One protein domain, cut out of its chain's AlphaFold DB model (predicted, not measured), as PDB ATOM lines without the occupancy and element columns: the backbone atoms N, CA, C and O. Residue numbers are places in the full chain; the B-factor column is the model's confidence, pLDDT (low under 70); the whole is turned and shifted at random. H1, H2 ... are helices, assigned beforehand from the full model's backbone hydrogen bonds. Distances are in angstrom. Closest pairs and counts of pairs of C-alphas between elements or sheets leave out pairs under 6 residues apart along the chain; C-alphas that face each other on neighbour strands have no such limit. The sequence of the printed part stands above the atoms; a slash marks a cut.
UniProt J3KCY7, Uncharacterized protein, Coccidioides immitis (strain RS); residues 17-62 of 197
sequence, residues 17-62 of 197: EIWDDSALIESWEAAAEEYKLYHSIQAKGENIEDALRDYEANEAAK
ATOM      1  N   GLU A  17     137.196 178.573 242.345       85.19
ATOM      2  CA  GLU A  17     137.611 177.191 242.040       85.19
ATOM      3  C   GLU A  17     138.873 177.146 241.156       85.19
ATOM      4  O   GLU A  17     139.668 176.216 241.250       85.19
ATOM      5  N   ILE A  18     139.062 178.130 240.265       86.56
ATOM      6  CA  ILE A  18     140.254 178.223 239.397       86.56
ATOM      7  C   ILE A  18     141.486 178.657 240.204       86.56
ATOM      8  O   ILE A  18     142.603 178.257 239.880       86.56
ATOM      9  N   TRP A  19     141.283 179.507 241.210       88.81
ATOM     10  CA  TRP A  19     142.333 180.111 242.034       88.81
ATOM     11  C   TRP A  19     142.313 179.582 243.464       88.81
ATOM     12  O   TRP A  19     142.764 180.273 244.372       88.81
ATOM     13  N   ASP A  20     141.787 178.374 243.655       89.69
ATOM     14  CA  ASP A  20     141.768 177.721 244.952       89.69
ATOM     15  C   ASP A  20     143.210 177.450 245.407       89.69
ATOM     16  O   ASP A  20     143.885 176.538 244.922       89.69
ATOM     17  N   ASP A  21     143.709 178.292 246.307       91.25
ATOM     18  CA  ASP A  21     145.065 178.243 246.846       91.25
ATOM     19  C   ASP A  21     145.203 177.235 247.997       91.25
ATOM     20  O   ASP A  21     146.312 177.037 248.502       91.25
ATOM     21  N   SER A  22     144.121 176.520 248.342       92.69
ATOM     22  CA  SER A  22     144.099 175.462 249.362       92.69
ATOM     23  C   SER A  22     145.183 174.415 249.125       92.69
ATOM     24  O   SER A  22     145.951 174.115 250.031       92.69
ATOM     25  N   ALA A  23     145.329 173.922 247.891       90.75
ATOM     26  CA  ALA A  23     146.328 172.899 247.563       90.75
ATOM     27  C   ALA A  23     147.771 173.395 247.761       90.75
ATOM     28  O   ALA A  23     148.671 172.625 248.102       90.75
ATOM     29  N   LEU A  24     148.008 174.696 247.556       92.12
ATOM     30  CA  LEU A  24     149.317 175.297 247.787       92.12
ATOM     31  C   LEU A  24     149.605 175.394 249.289       92.12
ATOM     32  O   LEU A  24     150.703 175.035 249.716       92.12
ATOM     33  N   ILE A  25     148.618 175.826 250.077       92.94
ATOM     34  CA  ILE A  25     148.701 175.881 251.541       92.94
ATOM     35  C   ILE A  25     148.934 174.478 252.109       92.94
ATOM     36  O   ILE A  25     149.888 174.292 252.858       92.94
ATOM     37  N   GLU A  26     148.162 173.482 251.676       93.62
ATOM     38  CA  GLU A  26     148.307 172.080 252.086       93.62
ATOM     39  C   GLU A  26     149.706 171.536 251.773       93.62
ATOM     40  O   GLU A  26     150.340 170.924 252.632       93.62
ATOM     41  N   SER A  27     150.241 171.807 250.575       93.62
ATOM     42  CA  SER A  27     151.594 171.362 250.205       93.62
ATOM     43  C   SER A  27     152.689 172.000 251.068       93.62
ATOM     44  O   SER A  27     153.693 171.359 251.382       93.62
ATOM     45  N   TRP A  28     152.496 173.257 251.478       95.38
ATOM     46  CA  TRP A  28     153.436 173.976 252.329       95.38
ATOM     47  C   TRP A  28     153.344 173.522 253.786       95.38
ATOM     48  O   TRP A  28     154.375 173.330 254.431       95.38
ATOM     49  N   GLU A  29     152.131 173.318 254.298       94.06
ATOM     50  CA  GLU A  29     151.903 172.789 255.642       94.06
ATOM     51  C   GLU A  29     152.470 171.374 255.777       94.06
ATOM     52  O   GLU A  29     153.230 171.126 256.713       94.06
ATOM     53  N   ALA A  30     152.225 170.496 254.799       92.31
ATOM     54  CA  ALA A  30     152.790 169.147 254.761       92.31
ATOM     55  C   ALA A  30     154.330 169.163 254.765       92.31
ATOM     56  O   ALA A  30     154.962 168.486 255.577       92.31
ATOM     57  N   ALA A  31     154.954 169.998 253.924       91.19
ATOM     58  CA  ALA A  31     156.411 170.146 253.896       91.19
ATOM     59  C   ALA A  31     156.974 170.730 255.208       91.19
ATOM     60  O   ALA A  31     158.053 170.350 255.670       91.19
ATOM     61  N   ALA A  32     156.249 171.656 255.843       87.31
ATOM     62  CA  ALA A  32     156.639 172.233 257.124       87.31
ATOM     63  C   ALA A  32     156.505 171.229 258.283       87.31
ATOM     64  O   ALA A  32     157.293 171.281 259.232       87.31
ATOM     65  N   GLU A  33     155.523 170.329 258.237       87.62
ATOM     66  CA  GLU A  33     155.381 169.220 259.185       87.62
ATOM     67  C   GLU A  33     156.510 168.201 259.043       87.62
ATOM     68  O   GLU A  33     157.136 167.853 260.046       87.62
ATOM     69  N   GLU A  34     156.845 167.809 257.815       79.56
ATOM     70  CA  GLU A  34     157.987 166.937 257.533       79.56
ATOM     71  C   GLU A  34     159.300 167.558 258.039       79.56
ATOM     72  O   GLU A  34     160.096 166.912 258.727       79.56
ATOM     73  N   TYR A  35     159.502 168.858 257.803       82.00
ATOM     74  CA  TYR A  35     160.659 169.574 258.335       82.00
ATOM     75  C   TYR A  35     160.703 169.518 259.867       82.00
ATOM     76  O   TYR A  35     161.742 169.185 260.440       82.00
ATOM     77  N   LYS A  36     159.593 169.811 260.555       81.06
ATOM     78  CA  LYS A  36     159.529 169.756 262.026       81.06
ATOM     79  C   LYS A  36     159.827 168.356 262.549       81.06
ATOM     80  O   LYS A  36     160.520 168.243 263.557       81.06
ATOM     81  N   LEU A  37     159.356 167.313 261.871       75.38
ATOM     82  CA  LEU A  37     159.653 165.936 262.227       75.38
ATOM     83  C   LEU A  37     161.163 165.674 262.204       75.38
ATOM     84  O   LEU A  37     161.741 165.395 263.255       75.38
ATOM     85  N   TYR A  38     161.816 165.841 261.051       64.31
ATOM     86  CA  TYR A  38     163.242 165.530 260.901       64.31
ATOM     87  C   TYR A  38     164.151 166.458 261.720       64.31
ATOM     88  O   TYR A  38     165.210 166.041 262.190       64.31
ATOM     89  N   HIS A  39     163.732 167.702 261.964       69.50
ATOM     90  CA  HIS A  39     164.534 168.677 262.713       69.50
ATOM     91  C   HIS A  39     164.272 168.653 264.223       69.50
ATOM     92  O   HIS A  39     165.115 169.118 264.993       69.50
ATOM     93  N   SER A  40     163.172 168.050 264.686       62.03
ATOM     94  CA  SER A  40     162.983 167.757 266.115       62.03
ATOM     95  C   SER A  40     163.983 166.712 266.631       62.03
ATOM     96  O   SER A  40     164.347 166.734 267.808       62.03
ATOM     97  N   ILE A  41     164.495 165.863 265.734       59.09
ATOM     98  CA  ILE A  41     165.464 164.803 266.031       59.09
ATOM     99  C   ILE A  41     166.849 165.389 266.351       59.09
ATOM    100  O   ILE A  41     167.498 164.967 267.310       59.09
ATOM    101  N   GLN A  42     167.269 166.451 265.650       51.56
ATOM    102  CA  GLN A  42     168.550 167.120 265.927       51.56
ATOM    103  C   GLN A  42     168.577 167.860 267.274       51.56
ATOM    104  O   GLN A  42     169.645 168.021 267.862       51.56
ATOM    105  N   ALA A  43     167.418 168.281 267.790       51.53
ATOM    106  CA  ALA A  43     167.314 168.939 269.094       51.53
ATOM    107  C   ALA A  43     167.206 167.951 270.275       51.53
ATOM    108  O   ALA A  43     167.545 168.318 271.400       51.53
ATOM    109  N   LYS A  44     166.735 166.717 270.036       53.94
ATOM    110  CA  LYS A  44     166.556 165.676 271.069       53.94
ATOM    111  C   LYS A  44     167.675 164.633 271.132       53.94
ATOM    112  O   LYS A  44     167.808 163.993 272.171       53.94
ATOM    113  N   GLY A  45     168.496 164.483 270.090       56.03
ATOM    114  CA  GLY A  45     169.625 163.540 270.093       56.03
ATOM    115  C   GLY A  45     169.214 162.061 270.117       56.03
ATOM    116  O   GLY A  45     169.981 161.225 270.588       56.03
ATOM    117  N   GLU A  46     168.010 161.744 269.644       56.28
ATOM    118  CA  GLU A  46     167.463 160.384 269.544       56.28
ATOM    119  C   GLU A  46     167.574 159.877 268.090       56.28
ATOM    120  O   GLU A  46     167.668 160.688 267.171       56.28
ATOM    121  N   ASN A  47     167.674 158.561 267.861       51.03
ATOM    122  CA  ASN A  47     168.079 158.002 266.561       51.03
ATOM    123  C   ASN A  47     167.006 158.192 265.475       51.03
ATOM    124  O   ASN A  47     165.848 157.816 265.650       51.03
ATOM    125  N   ILE A  48     167.430 158.719 264.323       55.62
ATOM    126  CA  ILE A  48     166.605 158.951 263.125       55.62
ATOM    127  C   ILE A  48     165.943 157.644 262.645       55.62
ATOM    128  O   ILE A  48     164.822 157.669 262.141       55.62
ATOM    129  N   GLU A  49     166.602 156.502 262.864       54.47
ATOM    130  CA  GLU A  49     166.082 155.168 262.558       54.47
ATOM    131  C   GLU A  49     164.784 154.798 263.294       54.47
ATOM    132  O   GLU A  49     163.942 154.127 262.697       54.47
ATOM    133  N   ASP A  50     164.594 155.215 264.551       61.50
ATOM    134  CA  ASP A  50     163.385 154.853 265.308       61.50
ATOM    135  C   ASP A  50     162.186 155.697 264.853       61.50
ATOM    136  O   ASP A  50     161.099 155.166 264.636       61.50
ATOM    137  N   ALA A  51     162.408 156.984 264.562       61.31
ATOM    138  CA  ALA A  51     161.383 157.846 263.979       61.31
ATOM    139  C   ALA A  51     160.966 157.368 262.579       61.31
ATOM    140  O   ALA A  51     159.779 157.318 262.275       61.31
ATOM    141  N   LEU A  52     161.912 156.958 261.728       64.25
ATOM    142  CA  LEU A  52     161.579 156.440 260.398       64.25
ATOM    143  C   LEU A  52     160.773 155.133 260.479       64.25
ATOM    144  O   LEU A  52     159.846 154.937 259.697       64.25
ATOM    145  N   ARG A  53     161.076 154.276 261.461       68.56
ATOM    146  CA  ARG A  53     160.335 153.035 261.722       68.56
ATOM    147  C   ARG A  53     158.914 153.294 262.221       68.56
ATOM    148  O   ARG A  53     157.997 152.600 261.788       68.56
ATOM    149  N   ASP A  54     158.720 154.282 263.087       67.12
ATOM    150  CA  ASP A  54     157.389 154.657 263.571       67.12
ATOM    151  C   ASP A  54     156.538 155.270 262.451       67.12
ATOM    152  O   ASP A  54     155.348 154.971 262.348       67.12
ATOM    153  N   TYR A  55     157.143 156.067 261.563       61.12
ATOM    154  CA  TYR A  55     156.463 156.614 260.385       61.12
ATOM    155  C   TYR A  55     156.101 155.533 259.364       61.12
ATOM    156  O   TYR A  55     154.971 155.515 258.887       61.12
ATOM    157  N   GLU A  56     157.005 154.595 259.078       67.44
ATOM    158  CA  GLU A  56     156.737 153.459 258.186       67.44
ATOM    159  C   GLU A  56     155.644 152.537 258.754       67.44
ATOM    160  O   GLU A  56     154.758 152.088 258.026       67.44
ATOM    161  N   ALA A  57     155.638 152.311 260.072       65.94
ATOM    162  CA  ALA A  57     154.590 151.551 260.747       65.94
ATOM    163  C   ALA A  57     153.233 152.276 260.738       65.94
ATOM    164  O   ALA A  57     152.194 151.631 260.589       65.94
ATOM    165  N   ASN A  58     153.231 153.603 260.877       67.88
ATOM    166  CA  ASN A  58     152.013 154.409 260.859       67.88
ATOM    167  C   ASN A  58     151.435 154.542 259.439       67.88
ATOM    168  O   ASN A  58     150.230 154.400 259.260       67.88
ATOM    169  N   GLU A  59     152.276 154.713 258.416       66.81
ATOM    170  CA  GLU A  59     151.862 154.692 257.004       66.81
ATOM    171  C   GLU A  59     151.318 153.318 256.593       66.81
ATOM    172  O   GLU A  59     150.280 153.231 255.940       66.81
ATOM    173  N   ALA A  60     151.941 152.225 257.048       62.75
ATOM    174  CA  ALA A  60     151.416 150.876 256.832       62.75
ATOM    175  C   ALA A  60     150.059 150.653 257.528       62.75
ATOM    176  O   ALA A  60     149.187 149.978 256.979       62.75
ATOM    177  N   ALA A  61     149.855 151.231 258.716       64.50
ATOM    178  CA  ALA A  61     148.578 151.172 259.422       64.50
ATOM    179  C   ALA A  61     147.490 152.005 258.723       64.50
ATOM    180  O   ALA A  61     146.353 151.551 258.600       64.50
ATOM    181  N   LYS A  62     147.845 153.184 258.205       61.53
ATOM    182  CA  LYS A  62     146.939 154.083 257.481       61.53
ATOM    183  C   LYS A  62     146.523 153.509 256.121       61.53
ATOM    184  O   LYS A  62     145.346 153.531 255.775       61.53
TER     185      LYS A  62
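This is residues 17 to 62 of the 197 residues of an uncharacterized protein of Coccidioides immitis (strain RS) (UniProt J3KCY7). Two helices make an open, flat V: the long H1 forms one arm, and after a tight turn at residues 45 to 47 the shorter H2 folds back as the other arm. The arms come near each other around Ile 41 and Ile 48, close to the turn, and spread from there, while residues 17 to 21 make a tail beyond the far end of H1. The printed part has 46 residues with two named helices, H1 then H2, and no named strand, and its class is all helix. It is only just extended, close to loose, with a radius of gyration of the C-alphas of 14.4 A and spans of 44 by 27 by 8 A.

The longest helix, H1, runs from Ser 22, C-alpha at (144.099, 175.462, 249.362), to Lys 44, C-alpha at (166.556, 165.676, 271.069), 32.7 A from first to last C-alpha. H2 covers residues 48 to 62 and is 21.0 A long between its first and last C-alphas; the C-alpha of Lys 62 is at (146.939, 154.083, 257.481).

H1 and H2 are close but not clearly touching, with 2 pairs of C-alphas within 8 A. Their closest C-alphas, those of Ile 41 and Ile 48, are 6.6 A apart. The helices run opposite ways at a steep tilt of 39 degrees, and their centres are 15.8 A apart. Residues 17 to 36, of which 22 to 36 belong to H1, stand free, and so do residues 53 to 62 of H2. In H2 every O i to N i+4 pair is within hydrogen-bond range; in H1 16 of 19 are.

The two C-alphas farthest apart, those of Ile 18 and Gly 45, are 44.9 A apart. The printed part has no cut, and the link from H1 to H2 is tight. The mean pLDDT of the printed part is 73.7, and residues 38 to 62 are under 70.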